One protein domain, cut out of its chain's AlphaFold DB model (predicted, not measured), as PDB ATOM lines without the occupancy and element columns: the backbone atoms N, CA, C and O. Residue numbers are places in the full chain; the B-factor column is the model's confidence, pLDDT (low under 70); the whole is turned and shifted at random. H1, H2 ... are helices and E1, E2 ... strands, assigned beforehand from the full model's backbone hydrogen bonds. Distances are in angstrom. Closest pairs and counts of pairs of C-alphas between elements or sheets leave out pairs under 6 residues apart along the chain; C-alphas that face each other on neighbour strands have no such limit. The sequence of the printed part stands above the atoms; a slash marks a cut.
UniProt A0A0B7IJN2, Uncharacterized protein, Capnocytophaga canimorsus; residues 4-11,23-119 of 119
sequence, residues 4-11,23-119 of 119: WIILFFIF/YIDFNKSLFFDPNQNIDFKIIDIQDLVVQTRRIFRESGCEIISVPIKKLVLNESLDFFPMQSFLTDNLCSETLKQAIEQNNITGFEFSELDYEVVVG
ATOM      1  N   TRP A   4     111.067 144.448 167.011       79.88
ATOM      2  CA  TRP A   4     111.795 143.865 165.875       79.88
ATOM      3  C   TRP A   4     113.300 144.039 166.060       79.88
ATOM      4  O   TRP A   4     113.722 145.016 166.682       79.88
ATOM      5  N   ILE A   5     114.098 143.136 165.485       72.12
ATOM      6  CA  ILE A   5     115.530 143.377 165.278       72.12
ATOM      7  C   ILE A   5     115.681 144.352 164.114       72.12
ATOM      8  O   ILE A   5     115.028 144.203 163.079       72.12
ATOM      9  N   ILE A   6     116.560 145.335 164.286       69.19
ATOM     10  CA  ILE A   6     116.930 146.298 163.256       69.19
ATOM     11  C   ILE A   6     118.446 146.296 163.043       69.19
ATOM     12  O   ILE A   6     119.235 146.523 163.967       69.19
ATOM     13  N   LEU A   7     118.869 146.039 161.807       60.59
ATOM     14  CA  LEU A   7     120.272 146.106 161.416       60.59
ATOM     15  C   LEU A   7     120.556 147.451 160.742       60.59
ATOM     16  O   LEU A   7     119.845 147.872 159.829       60.59
ATOM     17  N   PHE A   8     121.626 148.107 161.186       62.44
ATOM     18  CA  PHE A   8     122.139 149.345 160.612       62.44
ATOM     19  C   PHE A   8     123.649 149.280 160.428       62.44
ATOM     20  O   PHE A   8     124.359 148.717 161.261       62.44
ATOM     21  N   PHE A   9     124.153 149.965 159.403       39.81
ATOM     22  CA  PHE A   9     125.576 150.262 159.257       39.81
ATOM     23  C   PHE A   9     125.919 151.561 160.008       39.81
ATOM     24  O   PHE A   9     125.651 152.645 159.495       39.81
ATOM     25  N   ILE A  10     126.512 151.491 161.212       50.69
ATOM     26  CA  ILE A  10     127.020 152.684 161.928       50.69
ATOM     27  C   ILE A  10     128.429 152.442 162.498       50.69
ATOM     28  O   ILE A  10     128.727 151.402 163.087       50.69
ATOM     29  N   PHE A  11     129.299 153.439 162.295       38.72
ATOM     30  CA  PHE A  11     130.663 153.541 162.818       38.72
ATOM     31  C   PHE A  11     130.681 153.532 164.356       38.72
ATOM     32  O   PHE A  11     129.955 154.281 165.002       38.72
ATOM     33  N   TYR A  23     117.645 150.201 181.461       88.31
ATOM     34  CA  TYR A  23     116.338 149.958 180.866       88.31
ATOM     35  C   TYR A  23     115.932 148.484 180.925       88.31
ATOM     36  O   TYR A  23     114.815 148.189 180.527       88.31
ATOM     37  N   ILE A  24     116.782 147.573 181.415       89.88
ATOM     38  CA  ILE A  24     116.488 146.138 181.514       89.88
ATOM     39  C   ILE A  24     116.188 145.768 182.973       89.88
ATOM     40  O   ILE A  24     116.988 146.027 183.873       89.88
ATOM     41  N   ASP A  25     115.069 145.085 183.206       92.94
ATOM     42  CA  ASP A  25     114.799 144.371 184.455       92.94
ATOM     43  C   ASP A  25     115.368 142.948 184.346       92.94
ATOM     44  O   ASP A  25     114.721 142.017 183.846       92.94
ATOM     45  N   PHE A  26     116.615 142.766 184.789       91.12
ATOM     46  CA  PHE A  26     117.308 141.475 184.725       91.12
ATOM     47  C   PHE A  26     116.596 140.376 185.528       91.12
ATOM     48  O   PHE A  26     116.487 139.240 185.062       91.12
ATOM     49  N   ASN A  27     116.014 140.724 186.679       90.94
ATOM     50  CA  ASN A  27     115.327 139.767 187.548       90.94
ATOM     51  C   ASN A  27     114.053 139.209 186.891       90.94
ATOM     52  O   ASN A  27     113.746 138.011 187.005       90.94
ATOM     53  N   LYS A  28     113.304 140.054 186.174       94.19
ATOM     54  CA  LYS A  28     112.106 139.620 185.439       94.19
ATOM     55  C   LYS A  28     112.421 139.024 184.059       94.19
ATOM     56  O   LYS A  28     111.605 138.253 183.552       94.19
ATOM     57  N   SER A  29     113.596 139.297 183.494       95.06
ATOM     58  CA  SER A  29     114.072 138.715 182.226       95.06
ATOM     59  C   SER A  29     114.440 137.228 182.357       95.06
ATOM     60  O   SER A  29     114.629 136.716 183.460       95.06
ATOM     61  N   LEU A  30     114.485 136.496 181.243       96.94
ATOM     62  CA  LEU A  30     114.820 135.071 181.184       96.94
ATOM     63  C   LEU A  30     115.836 134.809 180.071       96.94
ATOM     64  O   LEU A  30     115.613 135.185 178.917       96.94
ATOM     65  N   PHE A  31     116.910 134.114 180.431       95.44
ATOM     66  CA  PHE A  31     118.019 133.777 179.549       95.44
ATOM     67  C   PHE A  31     118.151 132.262 179.422       95.44
ATOM     68  O   PHE A  31     117.593 131.507 180.224       95.44
ATOM     69  N   PHE A  32     118.879 131.823 178.402       95.81
ATOM     70  CA  PHE A  32     119.038 130.413 178.082       95.81
ATOM     71  C   PHE A  32     120.506 130.070 177.861       95.81
ATOM     72  O   PHE A  32     121.218 130.776 177.153       95.81
ATOM     73  N   ASP A  33     120.961 128.993 178.494       96.06
ATOM     74  CA  ASP A  33     122.287 128.427 178.287       96.06
ATOM     75  C   ASP A  33     122.167 127.269 177.285       96.06
ATOM     76  O   ASP A  33     121.677 126.198 177.650       96.06
ATOM     77  N   PRO A  34     122.603 127.453 176.031       94.50
ATOM     78  CA  PRO A  34     122.504 126.431 174.994       94.50
ATOM     79  C   PRO A  34     123.480 125.269 175.201       94.50
ATOM     80  O   PRO A  34     123.189 124.161 174.757       94.50
ATOM     81  N   ASN A  35     124.602 125.480 175.897       95.75
ATOM     82  CA  ASN A  35     125.576 124.414 176.158       95.75
ATOM     83  C   ASN A  35     125.036 123.420 177.189       95.75
ATOM     84  O   ASN A  35     125.310 122.223 177.119       95.75
ATOM     85  N   GLN A  36     124.265 123.926 178.153       95.19
ATOM     86  CA  GLN A  36     123.654 123.123 179.213       95.19
ATOM     87  C   GLN A  36     122.181 122.796 178.954       95.19
ATOM     88  O   GLN A  36     121.618 121.941 179.633       95.19
ATOM     89  N   ASN A  37     121.565 123.447 177.966       96.00
ATOM     90  CA  ASN A  37     120.144 123.368 177.654       96.00
ATOM     91  C   ASN A  37     119.247 123.699 178.866       96.00
ATOM     92  O   ASN A  37     118.293 122.979 179.165       96.00
ATOM     93  N   ILE A  38     119.564 124.787 179.578       96.94
ATOM     94  CA  ILE A  38     118.820 125.236 180.766       96.94
ATOM     95  C   ILE A  38     118.444 126.713 180.692       96.94
ATOM     96  O   ILE A  38     119.178 127.540 180.154       96.94
ATOM     97  N   ASP A  39     117.311 127.043 181.303       97.31
ATOM     98  CA  ASP A  39     116.916 128.427 181.548       97.31
ATOM     99  C   ASP A  39     117.585 128.943 182.818       97.31
ATOM    100  O   ASP A  39     117.678 128.231 183.822       97.31
ATOM    101  N   PHE A  40     118.020 130.199 182.796       96.62
ATOM    102  CA  PHE A  40     118.641 130.827 183.951       96.62
ATOM    103  C   PHE A  40     118.315 132.318 184.048       96.62
ATOM    104  O   PHE A  40     117.781 132.951 183.131       96.62
ATOM    105  N   LYS A  41     118.600 132.871 185.226       95.69
ATOM    106  CA  LYS A  41     118.436 134.287 185.535       95.69
ATOM    107  C   LYS A  41     119.794 134.952 185.560       95.69
ATOM    108  O   LYS A  41     120.754 134.367 186.048       95.69
ATOM    109  N   ILE A  42     119.822 136.176 185.063       93.19
ATOM    110  CA  ILE A  42     120.941 137.086 185.240       93.19
ATOM    111  C   ILE A  42     120.537 138.067 186.327       93.19
ATOM    112  O   ILE A  42     119.395 138.520 186.350       93.19
ATOM    113  N   ILE A  43     121.456 138.360 187.238       90.88
ATOM    114  CA  ILE A  43     121.188 139.257 188.369       90.88
ATOM    115  C   ILE A  43     121.440 140.713 187.969       90.88
ATOM    116  O   ILE A  43     120.641 141.598 188.269       90.88
ATOM    117  N   ASP A  44     122.553 140.955 187.283       88.50
ATOM    118  CA  ASP A  44     123.004 142.278 186.874       88.50
ATOM    119  C   ASP A  44     123.949 142.200 185.662       88.50
ATOM    120  O   ASP A  44     124.189 141.140 185.079       88.50
ATOM    121  N   ILE A  45     124.519 143.344 185.280       86.31
ATOM    122  CA  ILE A  45     125.463 143.425 184.163       86.31
ATOM    123  C   ILE A  45     126.761 142.634 184.403       86.31
ATOM    124  O   ILE A  45     127.348 142.126 183.447       86.31
ATOM    125  N   GLN A  46     127.240 142.527 185.646       88.81
ATOM    126  CA  GLN A  46     128.464 141.776 185.930       88.81
ATOM    127  C   GLN A  46     128.219 140.285 185.732       88.81
ATOM    128  O   GLN A  46     129.030 139.617 185.087       88.81
ATOM    129  N   ASP A  47     127.079 139.790 186.213       92.00
ATOM    130  CA  ASP A  47     126.644 138.419 185.974       92.00
ATOM    131  C   ASP A  47     126.444 138.170 184.473       92.00
ATOM    132  O   ASP A  47     127.022 137.224 183.949       92.00
ATOM    133  N   LEU A  48     125.799 139.078 183.724       90.00
ATOM    134  CA  LEU A  48     125.705 138.971 182.259       90.00
ATOM    135  C   LEU A  48     127.081 138.769 181.614       90.00
ATOM    136  O   LEU A  48     127.269 137.828 180.850       90.00
ATOM    137  N   VAL A  49     128.068 139.602 181.953       89.12
ATOM    138  CA  VAL A  49     129.429 139.487 181.404       89.12
ATOM    139  C   VAL A  49     130.078 138.147 181.763       89.12
ATOM    140  O   VAL A  49     130.768 137.554 180.924       89.12
ATOM    141  N   VAL A  50     129.881 137.656 182.989       93.44
ATOM    142  CA  VAL A  50     130.397 136.354 183.434       93.44
ATOM    143  C   VAL A  50     129.748 135.218 182.646       93.44
ATOM    144  O   VAL A  50     130.467 134.368 182.113       93.44
ATOM    145  N   GLN A  51     128.422 135.228 182.509       93.56
ATOM    146  CA  GLN A  51     127.669 134.187 181.810       93.56
ATOM    147  C   GLN A  51     127.958 134.199 180.305       93.56
ATOM    148  O   GLN A  51     128.206 133.135 179.740       93.56
ATOM    149  N   THR A  52     128.071 135.374 179.671       91.12
ATOM    150  CA  THR A  52     128.502 135.495 178.265       91.12
ATOM    151  C   THR A  52     129.864 134.847 178.056       91.12
ATOM    152  O   THR A  52     130.040 134.035 177.152       91.12
ATOM    153  N   ARG A  53     130.849 135.162 178.910       92.19
ATOM    154  CA  ARG A  53     132.200 134.585 178.795       92.19
ATOM    155  C   ARG A  53     132.207 133.076 179.020       92.19
ATOM    156  O   ARG A  53     132.994 132.385 178.375       92.19
ATOM    157  N   ARG A  54     131.378 132.581 179.942       95.56
ATOM    158  CA  ARG A  54     131.225 131.148 180.208       95.56
ATOM    159  C   ARG A  54     130.654 130.433 178.984       95.56
ATOM    160  O   ARG A  54     131.322 129.548 178.460       95.56
ATOM    161  N   ILE A  55     129.510 130.891 178.477       94.69
ATOM    162  CA  ILE A  55     128.830 130.311 177.309       94.69
ATOM    163  C   ILE A  55     129.716 130.364 176.057       94.69
ATOM    164  O   ILE A  55     129.825 129.371 175.338       94.69
ATOM    165  N   PHE A  56     130.414 131.480 175.830       93.25
ATOM    166  CA  PHE A  56     131.356 131.617 174.718       93.25
ATOM    167  C   PHE A  56     132.482 130.581 174.780       93.25
ATOM    168  O   PHE A  56     132.806 129.950 173.779       93.25
ATOM    169  N   ARG A  57     133.071 130.362 175.961       94.19
ATOM    170  CA  ARG A  57     134.145 129.372 176.131       94.19
ATOM    171  C   ARG A  57     133.636 127.940 175.996       94.19
ATOM    172  O   ARG A  57     134.281 127.137 175.331       94.19
ATOM    173  N   GLU A  58     132.510 127.627 176.629       96.19
ATOM    174  CA  GLU A  58     131.915 126.284 176.631       96.19
ATOM    175  C   GLU A  58     131.426 125.864 175.235       96.19
ATOM    176  O   GLU A  58     131.556 124.696 174.882       96.19
ATOM    177  N   SER A  59     130.969 126.816 174.417       93.12
ATOM    178  CA  SER A  59     130.547 126.577 173.027       93.12
ATOM    179  C   SER A  59     131.703 126.461 172.026       93.12
ATOM    180  O   SER A  59     131.465 126.398 170.825       93.12
ATOM    181  N   GLY A  60     132.965 126.497 172.467       94.00
ATOM    182  CA  GLY A  60     134.103 126.504 171.542       94.00
ATOM    183  C   GLY A  60     134.191 127.781 170.697       94.00
ATOM    184  O   GLY A  60     134.678 127.735 169.571       94.00
ATOM    185  N   CYS A  61     133.757 128.918 171.255       87.88
ATOM    186  CA  CYS A  61     133.718 130.239 170.623       87.88
ATOM    187  C   CYS A  61     132.636 130.430 169.541       87.88
ATOM    188  O   CYS A  61     132.720 131.394 168.779       87.88
ATOM    189  N   GLU A  62     131.622 129.563 169.476       88.81
ATOM    190  CA  GLU A  62     130.521 129.688 168.507       88.81
ATOM    191  C   GLU A  62     129.434 130.676 168.962       88.81
ATOM    192  O   GLU A  62     128.833 131.367 168.140       88.81
ATOM    193  N   ILE A  63     129.198 130.786 170.272       86.25
ATOM    194  CA  ILE A  63     128.085 131.563 170.834       86.25
ATOM    195  C   ILE A  63     128.628 132.833 171.484       86.25
ATOM    196  O   ILE A  63     129.213 132.806 172.565       86.25
ATOM    197  N   ILE A  64     128.465 133.957 170.788       84.12
ATOM    198  CA  ILE A  64     129.137 135.232 171.099       84.12
ATOM    199  C   ILE A  64     128.397 136.120 172.113       84.12
ATOM    200  O   ILE A  64     128.996 137.046 172.662       84.12
ATOM    201  N   SER A  65     127.122 135.840 172.381       86.50
ATOM    202  CA  SER A  65     126.260 136.546 173.339       86.50
ATOM    203  C   SER A  65     125.373 135.546 174.085       86.50
ATOM    204  O   SER A  65     125.183 134.422 173.625       86.50
ATOM    205  N   VAL A  66     124.855 135.922 175.261       90.00
ATOM    206  CA  VAL A  66     123.904 135.075 176.001       90.00
ATOM    207  C   VAL A  66     122.558 135.074 175.273       90.00
ATOM    208  O   VAL A  66     121.972 136.148 175.133       90.00
ATOM    209  N   PRO A  67     122.025 133.905 174.875       91.88
ATOM    210  CA  PRO A  67     120.692 133.825 174.293       91.88
ATOM    211  C   PRO A  67     119.595 134.288 175.255       91.88
ATOM    212  O   PRO A  67     119.577 133.954 176.445       91.88
ATOM    213  N   ILE A  68     118.642 135.033 174.709       93.31
ATOM    214  CA  ILE A  68     117.503 135.592 175.434       93.31
ATOM    215  C   ILE A  68     116.275 134.744 175.112       93.31
ATOM    216  O   ILE A  68     116.069 134.352 173.971       93.31
ATOM    217  N   LYS A  69     115.428 134.483 176.109       94.44
ATOM    218  CA  LYS A  69     114.063 133.968 175.888       94.44
ATOM    219  C   LYS A  69     113.003 135.026 176.162       94.44
ATOM    220  O   LYS A  69     111.979 135.071 175.484       94.44
ATOM    221  N   LYS A  70     113.256 135.876 177.158       95.31
ATOM    222  CA  LYS A  70     112.400 137.001 177.525       95.31
ATOM    223  C   LYS A  70     113.243 138.173 178.000       95.31
ATOM    224  O   LYS A  70     113.989 138.030 178.966       95.31
ATOM    225  N   LEU A  71     113.060 139.336 177.393       93.19
ATOM    226  CA  LEU A  71     113.629 140.595 177.851       93.19
ATOM    227  C   LEU A  71     112.523 141.468 178.443       93.19
ATOM    228  O   LEU A  71     111.513 141.733 177.793       93.19
ATOM    229  N   VAL A  72     112.712 141.913 179.680       94.25
ATOM    230  CA  VAL A  72     111.809 142.862 180.335       94.25
ATOM    231  C   VAL A  72     112.477 144.222 180.358       94.25
ATOM    232  O   VAL A  72     113.565 144.364 180.915       94.25
ATOM    233  N   LEU A  73     111.829 145.207 179.746       92.81
ATOM    234  CA  LEU A  73     112.258 146.594 179.766       92.81
ATOM    235  C   LEU A  73     111.485 147.377 180.832       92.81
ATOM    236  O   LEU A  73     110.276 147.204 180.977       92.81
ATOM    237  N   ASN A  74     112.176 148.272 181.535       91.50
ATOM    238  CA  ASN A  74     111.582 149.142 182.559       91.50
ATOM    239  C   ASN A  74     110.682 150.232 181.951       91.50
ATOM    240  O   ASN A  74     109.842 150.811 182.638       91.50
ATOM    241  N   GLU A  75     110.847 150.526 180.662       90.19
ATOM    242  CA  GLU A  75     110.037 151.497 179.938       90.19
ATOM    243  C   GLU A  75     109.883 151.128 178.461       90.19
ATOM    244  O   GLU A  75     110.578 150.264 177.924       90.19
ATOM    245  N   SER A  76     108.937 151.792 177.797       89.19
ATOM    246  CA  SER A  76     108.690 151.609 176.371       89.19
ATOM    247  C   SER A  76     109.671 152.447 175.556       89.19
ATOM    248  O   SER A  76     109.603 153.673 175.591       89.19
ATOM    249  N   LEU A  77     110.528 151.787 174.779       87.75
ATOM    250  CA  LEU A  77     111.522 152.432 173.921       87.75
ATOM    251  C   LEU A  77     111.231 152.146 172.445       87.75
ATOM    252  O   LEU A  77     111.012 150.997 172.060       87.75
ATOM    253  N   ASP A  78     111.280 153.187 171.610       88.81
ATOM    254  CA  ASP A  78     111.158 153.033 170.155       88.81
ATOM    255  C   ASP A  78     112.425 152.459 169.518       88.81
ATOM    256  O   ASP A  78     112.344 151.770 168.504       88.81
ATOM    257  N   PHE A  79     113.588 152.699 170.126       88.19
ATOM    258  CA  PHE A  79     114.870 152.151 169.704       88.19
ATOM    259  C   PHE A  79     115.720 151.793 170.923       88.19
ATOM    260  O   PHE A  79     115.846 152.591 171.853       88.19
ATOM    261  N   PHE A  80     116.321 150.605 170.911       86.19
ATOM    262  CA  PHE A  80     117.179 150.120 171.984       86.19
ATOM    263  C   PHE A  80     118.398 149.376 171.407       86.19
ATOM    264  O   PHE A  80     118.272 148.232 170.962       86.19
ATOM    265  N   PRO A  81     119.584 150.013 171.371       81.19
ATOM    266  CA  PRO A  81     120.767 149.424 170.753       81.19
ATOM    267  C   PRO A  81     121.451 148.429 171.699       81.19
ATOM    268  O   PRO A  81     122.181 148.825 172.606       81.19
ATOM    269  N   MET A  82     121.247 147.126 171.499       77.69
ATOM    270  CA  MET A  82     121.825 146.087 172.364       77.69
ATOM    271  C   MET A  82     123.111 145.471 171.814       77.69
ATOM    272  O   MET A  82     123.679 144.617 172.492       77.69
ATOM    273  N   GLN A  83     123.613 145.895 170.645       69.81
ATOM    274  CA  GLN A  83     124.828 145.334 170.030       69.81
ATOM    275  C   GLN A  83     126.021 145.264 170.994       69.81
ATOM    276  O   GLN A  83     126.844 144.356 170.902       69.81
ATOM    277  N   SER A  84     126.089 146.190 171.949       62.66
ATOM    278  CA  SER A  84     127.116 146.233 172.989       62.66
ATOM    279  C   SER A  84     127.096 145.043 173.965       62.66
ATOM    280  O   SER A  84     128.097 144.822 174.642       62.66
ATOM    281  N   PHE A  85     125.999 144.278 174.054       68.44
ATOM    282  CA  PHE A  85     125.824 143.203 175.047       68.44
ATOM    283  C   PHE A  85     125.189 141.924 174.487       68.44
ATOM    284  O   PHE A  85     125.525 140.829 174.931       68.44
ATOM    285  N   LEU A  86     124.253 142.062 173.547       70.88
ATOM    286  CA  LEU A  86     123.323 141.012 173.125       70.88
ATOM    287  C   LEU A  86     123.140 140.982 171.599       70.88
ATOM    288  O   LEU A  86     122.129 140.497 171.118       70.88
ATOM    289  N   THR A  87     124.116 141.511 170.850       72.62
ATOM    290  CA  THR A  87     124.239 141.466 169.373       72.62
ATOM    291  C   THR A  87     123.142 142.138 168.538       72.62
ATOM    292  O   THR A  87     123.421 142.526 167.405       72.62
ATOM    293  N   ASP A  88     121.969 142.401 169.104       80.06
ATOM    294  CA  ASP A  88     120.812 142.935 168.389       80.06
ATOM    295  C   ASP A  88     120.604 144.429 168.647       80.06
ATOM    296  O   ASP A  88     120.972 144.951 169.693       80.06
ATOM    297  N   ASN A  89     119.961 145.147 167.728       86.25
ATOM    298  CA  ASN A  89     119.286 146.395 168.085       86.25
ATOM    299  C   ASN A  89     117.791 146.154 167.986       86.25
ATOM    300  O   ASN A  89     117.329 145.580 167.005       86.25
ATOM    301  N   LEU A  90     117.044 146.619 168.975       89.31
ATOM    302  CA  LEU A  90     115.595 146.533 168.969       89.31
ATOM    303  C   LEU A  90     114.995 147.832 168.443       89.31
ATOM    304  O   LEU A  90     115.452 148.922 168.794       89.31
ATOM    305  N   CYS A  91     113.917 147.723 167.678       91.31
ATOM    306  CA  CYS A  91     113.009 148.832 167.425       91.31
ATOM    307  C   CYS A  91     111.564 148.455 167.757       91.31
ATOM    308  O   CYS A  91     111.183 147.279 167.731       91.31
ATOM    309  N   SER A  92     110.742 149.452 168.068       91.81
ATOM    310  CA  SER A  92     109.298 149.262 168.157       91.81
ATOM    311  C   SER A  92     108.698 149.036 166.767       91.81
ATOM    312  O   SER A  92     109.223 149.493 165.747       91.81
ATOM    313  N   GLU A  93     107.557 148.352 166.724       91.44
ATOM    314  CA  GLU A  93     106.719 148.260 165.523       91.44
ATOM    315  C   GLU A  93     106.368 149.650 164.968       91.44
ATOM    316  O   GLU A  93     106.405 149.861 163.760       91.44
ATOM    317  N   THR A  94     106.063 150.613 165.843       92.56
ATOM    318  CA  THR A  94     105.713 151.979 165.436       92.56
ATOM    319  C   THR A  94     106.871 152.654 164.702       92.56
ATOM    320  O   THR A  94     106.658 153.262 163.654       92.56
ATOM    321  N   LEU A  95     108.102 152.517 165.211       94.00
ATOM    322  CA  LEU A  95     109.285 153.071 164.559       94.00
ATOM    323  C   LEU A  95     109.556 152.385 163.216       94.00
ATOM    324  O   LEU A  95     109.790 153.075 162.224       94.00
ATOM    325  N   LYS A  96     109.468 151.049 163.162       93.75
ATOM    326  CA  LYS A  96     109.582 150.290 161.907       93.75
ATOM    327  C   LYS A  96     108.600 150.814 160.855       93.75
ATOM    328  O   LYS A  96     109.016 151.177 159.758       93.75
ATOM    329  N   GLN A  97     107.319 150.927 161.210       95.00
ATOM    330  CA  GLN A  97     106.283 151.421 160.299       95.00
ATOM    331  C   GLN A  97     106.567 152.850 159.833       95.00
ATOM    332  O   GLN A  97     106.397 153.147 158.655       95.00
ATOM    333  N   ALA A  98     107.034 153.729 160.723       95.81
ATOM    334  CA  ALA A  98     107.404 155.089 160.351       95.81
ATOM    335  C   ALA A  98     108.569 155.117 159.342       95.81
ATOM    336  O   ALA A  98     108.519 155.888 158.384       95.81
ATOM    337  N   ILE A  99     109.589 154.269 159.516       93.62
ATOM    338  CA  ILE A  99     110.729 154.146 158.590       93.62
ATOM    339  C   ILE A  99     110.253 153.673 157.210       93.62
ATOM    340  O   ILE A  99     110.565 154.314 156.203       93.62
ATOM    341  N   GLU A 100     109.447 152.607 157.170       93.81
ATOM    342  CA  GLU A 100     108.904 152.035 155.931       93.81
ATOM    343  C   GLU A 100     107.985 153.029 155.199       93.81
ATOM    344  O   GLU A 100     108.146 153.260 154.002       93.81
ATOM    345  N   GLN A 101     107.065 153.687 155.913       97.00
ATOM    346  CA  GLN A 101     106.110 154.644 155.332       97.00
ATOM    347  C   GLN A 101     106.783 155.899 154.767       97.00
ATOM    348  O   GLN A 101     106.299 156.472 153.792       97.00
ATOM    349  N   ASN A 102     107.897 156.329 155.364       97.19
ATOM    350  CA  ASN A 102     108.656 157.489 154.896       97.19
ATOM    351  C   ASN A 102     109.721 157.126 153.845       97.19
ATOM    352  O   ASN A 102     110.476 158.003 153.430       97.19
ATOM    353  N   ASN A 103     109.776 155.868 153.382       94.31
ATOM    354  CA  ASN A 103     110.771 155.366 152.426       94.31
ATOM    355  C   ASN A 103     112.222 155.648 152.861       94.31
ATOM    356  O   ASN A 103     113.088 155.947 152.033       94.31
ATOM    357  N   ILE A 104     112.493 155.581 154.168       92.75
ATOM    358  CA  ILE A 104     113.847 155.739 154.697       92.75
ATOM    359  C   ILE A 104     114.615 154.440 154.404       92.75
ATOM    360  O   ILE A 104     114.190 153.355 154.789       92.75
ATOM    361  N   THR A 105     115.740 154.547 153.694       89.81
ATOM    362  CA  THR A 105     116.543 153.396 153.234       89.81
ATOM    363  C   THR A 105     117.778 153.165 154.110       89.81
ATOM    364  O   THR A 105     118.203 154.064 154.834       89.81
ATOM    365  N   GLY A 106     118.365 151.962 154.040       86.81
ATOM    366  CA  GLY A 106     119.562 151.579 154.815       86.81
ATOM    367  C   GLY A 106     119.281 150.795 156.103       86.81
ATOM    368  O   GLY A 106     120.143 150.737 156.977       86.81
ATOM    369  N   PHE A 107     118.078 150.229 156.219       87.12
ATOM    370  CA  PHE A 107     117.574 149.526 157.391       87.12
ATOM    371  C   PHE A 107     117.065 148.158 156.937       87.12
ATOM    372  O   PHE A 107     116.354 148.068 155.935       87.12
ATOM    373  N   GLU A 108     117.393 147.116 157.690       88.00
ATOM    374  CA  GLU A 108     116.811 145.784 157.524       88.00
ATOM    375  C   GLU A 108     116.147 145.367 158.832       88.00
ATOM    376  O   GLU A 108     116.694 145.598 159.912       88.00
ATOM    377  N   PHE A 109     114.963 144.764 158.726       90.00
ATOM    378  CA  PHE A 109     114.173 144.333 159.873       90.00
ATOM    379  C   PHE A 109     113.992 142.822 159.857       90.00
ATOM    380  O   PHE A 109     113.635 142.249 158.826       90.00
ATOM    381  N   SER A 110     114.148 142.194 161.016       90.56
ATOM    382  CA  SER A 110     113.813 140.787 161.219       90.56
ATOM    383  C   SER A 110     112.947 140.601 162.458       90.56
ATOM    384  O   SER A 110     112.957 141.412 163.389       90.56
ATOM    385  N   GLU A 111     112.145 139.539 162.443       90.00
ATOM    386  CA  GLU A 111     111.367 139.141 163.613       90.00
ATOM    387  C   GLU A 111     112.295 138.726 164.756       90.00
ATOM    388  O   GLU A 111     113.404 138.242 164.528       90.00
ATOM    389  N   LEU A 112     111.821 138.928 165.984       89.31
ATOM    390  CA  LEU A 112     112.483 138.426 167.180       89.31
ATOM    391  C   LEU A 112     112.165 136.947 167.371       89.31
ATOM    392  O   LEU A 112     111.015 136.529 167.231       89.31
ATOM    393  N   ASP A 113     113.167 136.181 167.782       90.12
ATOM    394  CA  ASP A 113     113.029 134.805 168.257       90.12
ATOM    395  C   ASP A 113     112.827 134.721 169.785       90.12
ATOM    396  O   ASP A 113     112.714 133.628 170.343       90.12
ATOM    397  N   TYR A 114     112.705 135.870 170.460       91.81
ATOM    398  CA  TYR A 114     112.434 135.994 171.891       91.81
ATOM    399  C   TYR A 114     111.354 137.037 172.208       91.81
ATOM    400  O   TYR A 114     111.033 137.927 171.419       91.81
ATOM    401  N   GLU A 115     110.774 136.933 173.404       93.44
ATOM    402  CA  GLU A 115     109.745 137.860 173.876       93.44
ATOM    403  C   GLU A 115     110.376 139.151 174.423       93.44
ATOM    404  O   GLU A 115     111.312 139.101 175.220       93.44
ATOM    405  N   VAL A 116     109.815 140.310 174.073       91.81
ATOM    406  CA  VAL A 116     110.127 141.594 174.719       91.81
ATOM    407  C   VAL A 116     108.859 142.134 175.368       91.81
ATOM    408  O   VAL A 116     107.816 142.238 174.720       91.81
ATOM    409  N   VAL A 117     108.938 142.480 176.651       92.88
ATOM    410  CA  VAL A 117     107.827 143.067 177.414       92.88
ATOM    411  C   VAL A 117     108.277 144.327 178.135       92.88
ATOM    412  O   VAL A 117     109.455 144.495 178.428       92.88
ATOM    413  N   VAL A 118     107.320 145.191 178.462       90.50
ATOM    414  CA  VAL A 118     107.534 146.374 179.304       90.50
ATOM    415  C   VAL A 118     106.816 146.135 180.632       90.50
ATOM    416  O   VAL A 118     105.638 145.763 180.596       90.50
ATOM    417  N   GLY A 119     107.475 146.315 181.783       78.06
ATOM    418  CA  GLY A 119     106.825 146.129 183.092       78.06
ATOM    419  C   GLY A 119     107.711 146.276 184.315       78.06
ATOM    420  O   GLY A 119     108.813 146.836 184.207       78.06
TER     421      GLY A 119
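Overview. This is residues 4 to 11 and 23 to 119 of the 119 residues of an uncharacterized protein of Capnocytophaga canimorsus (UniProt A0A0B7IJN2). Two small lobes, each built on a four-stranded sheet, stand one toward each end of the long axis; H3 packs on the sheet E5 E6 E1 E7 in the one, and in the other H1 only grazes the sheet E3 E2 E4 E8 with its residues 48 to 55. The short H2 lies in the middle, near H1. The printed part has 105 residues, with three named helices and eight named strands in the order E1 E2 E3 H1 E4 E5 H2 E6 H3 E7 E8. The first sheet is all antiparallel and strongly twisted, the second is mixed, and the class is mixed, helices and strands. The whole is compact, with a radius of gyration of the C-alphas of 14.8 A and spans of 44 by 31 by 23 A.

Arrangement. E1, residues 4 to 8, is an inner strand, antiparallel to E6, residues 89 to 92, at 127 degrees, with N 6 and O 89 2.8 A apart. On its other side E1 is antiparallel to the edge strand E7, residues 107 to 111, at 153 degrees, with N 5 and O 110 2.9 A apart. The other edge strand, E5, residues 79 to 81, is antiparallel to E6 at 170 degrees, with N 80 and O 90 2.8 A apart. H3, residues 93 to 101, is on this sheet at a height over the sheet of 8.4 A; its closest C-alpha pair with E1 is Trp 4 and Glu 93, 6.7 A apart. E6, H3 and E7 form a split strand-helix-strand unit, two strands of one sheet with a helix between them along the chain and another strand, E1, between them in the sheet, and its crossover is right-handed. In the second sheet E2, residues 30 to 33, and the edge strand E3, residues 38 to 40, form a hairpin, with N 33 and O 38 2.8 A apart. E2 is also antiparallel to E4, residues 68 to 73, at 153 degrees, with N 30 and O 70 2.8 A apart. E4 is parallel to the edge strand E8, residues 115 to 118, at 13 degrees, with N 71 and O 115 2.8 A apart. H1, residues 45 to 58, only grazes this sheet with residues 48 to 55; the closest C-alphas of H1 and E2 are those of Ile 55 and Asp 33, 6.9 A apart. E3, H1 and E4 form a second split unit, with E2 between the strands and a right-handed crossover. H2, residues 83 to 86, is on neither sheet. Every O i to N i+4 pair is within hydrogen-bond range in H1 and H3; H2 is too short for such a pair, and its one O i to N i+3 pair is not within range.

Along the chain. E1 begins at C-alpha 4, (111.795, 143.865, 165.875), and spans 12.8 A. H1 spans 19.8 A from C-alpha 45, E4 12.9 A, H3 12.0 A and E7 13.6 A. E8 ends at C-alpha 118, (107.534, 146.374, 179.304).

Size, cuts and confidence. The C-alphas of Gln 36 and Asn 102 are the two farthest apart, 44.7 A. Residues 12 to 22 are not printed, and C-alphas 11 and 23 are 23.3 A apart across the cut. Of the links that are printed whole, H1 to E4 is short and the others are tight. The mean pLDDT of the printed part is 87.9; residues 6 to 11 and 83 to 85 are under 70.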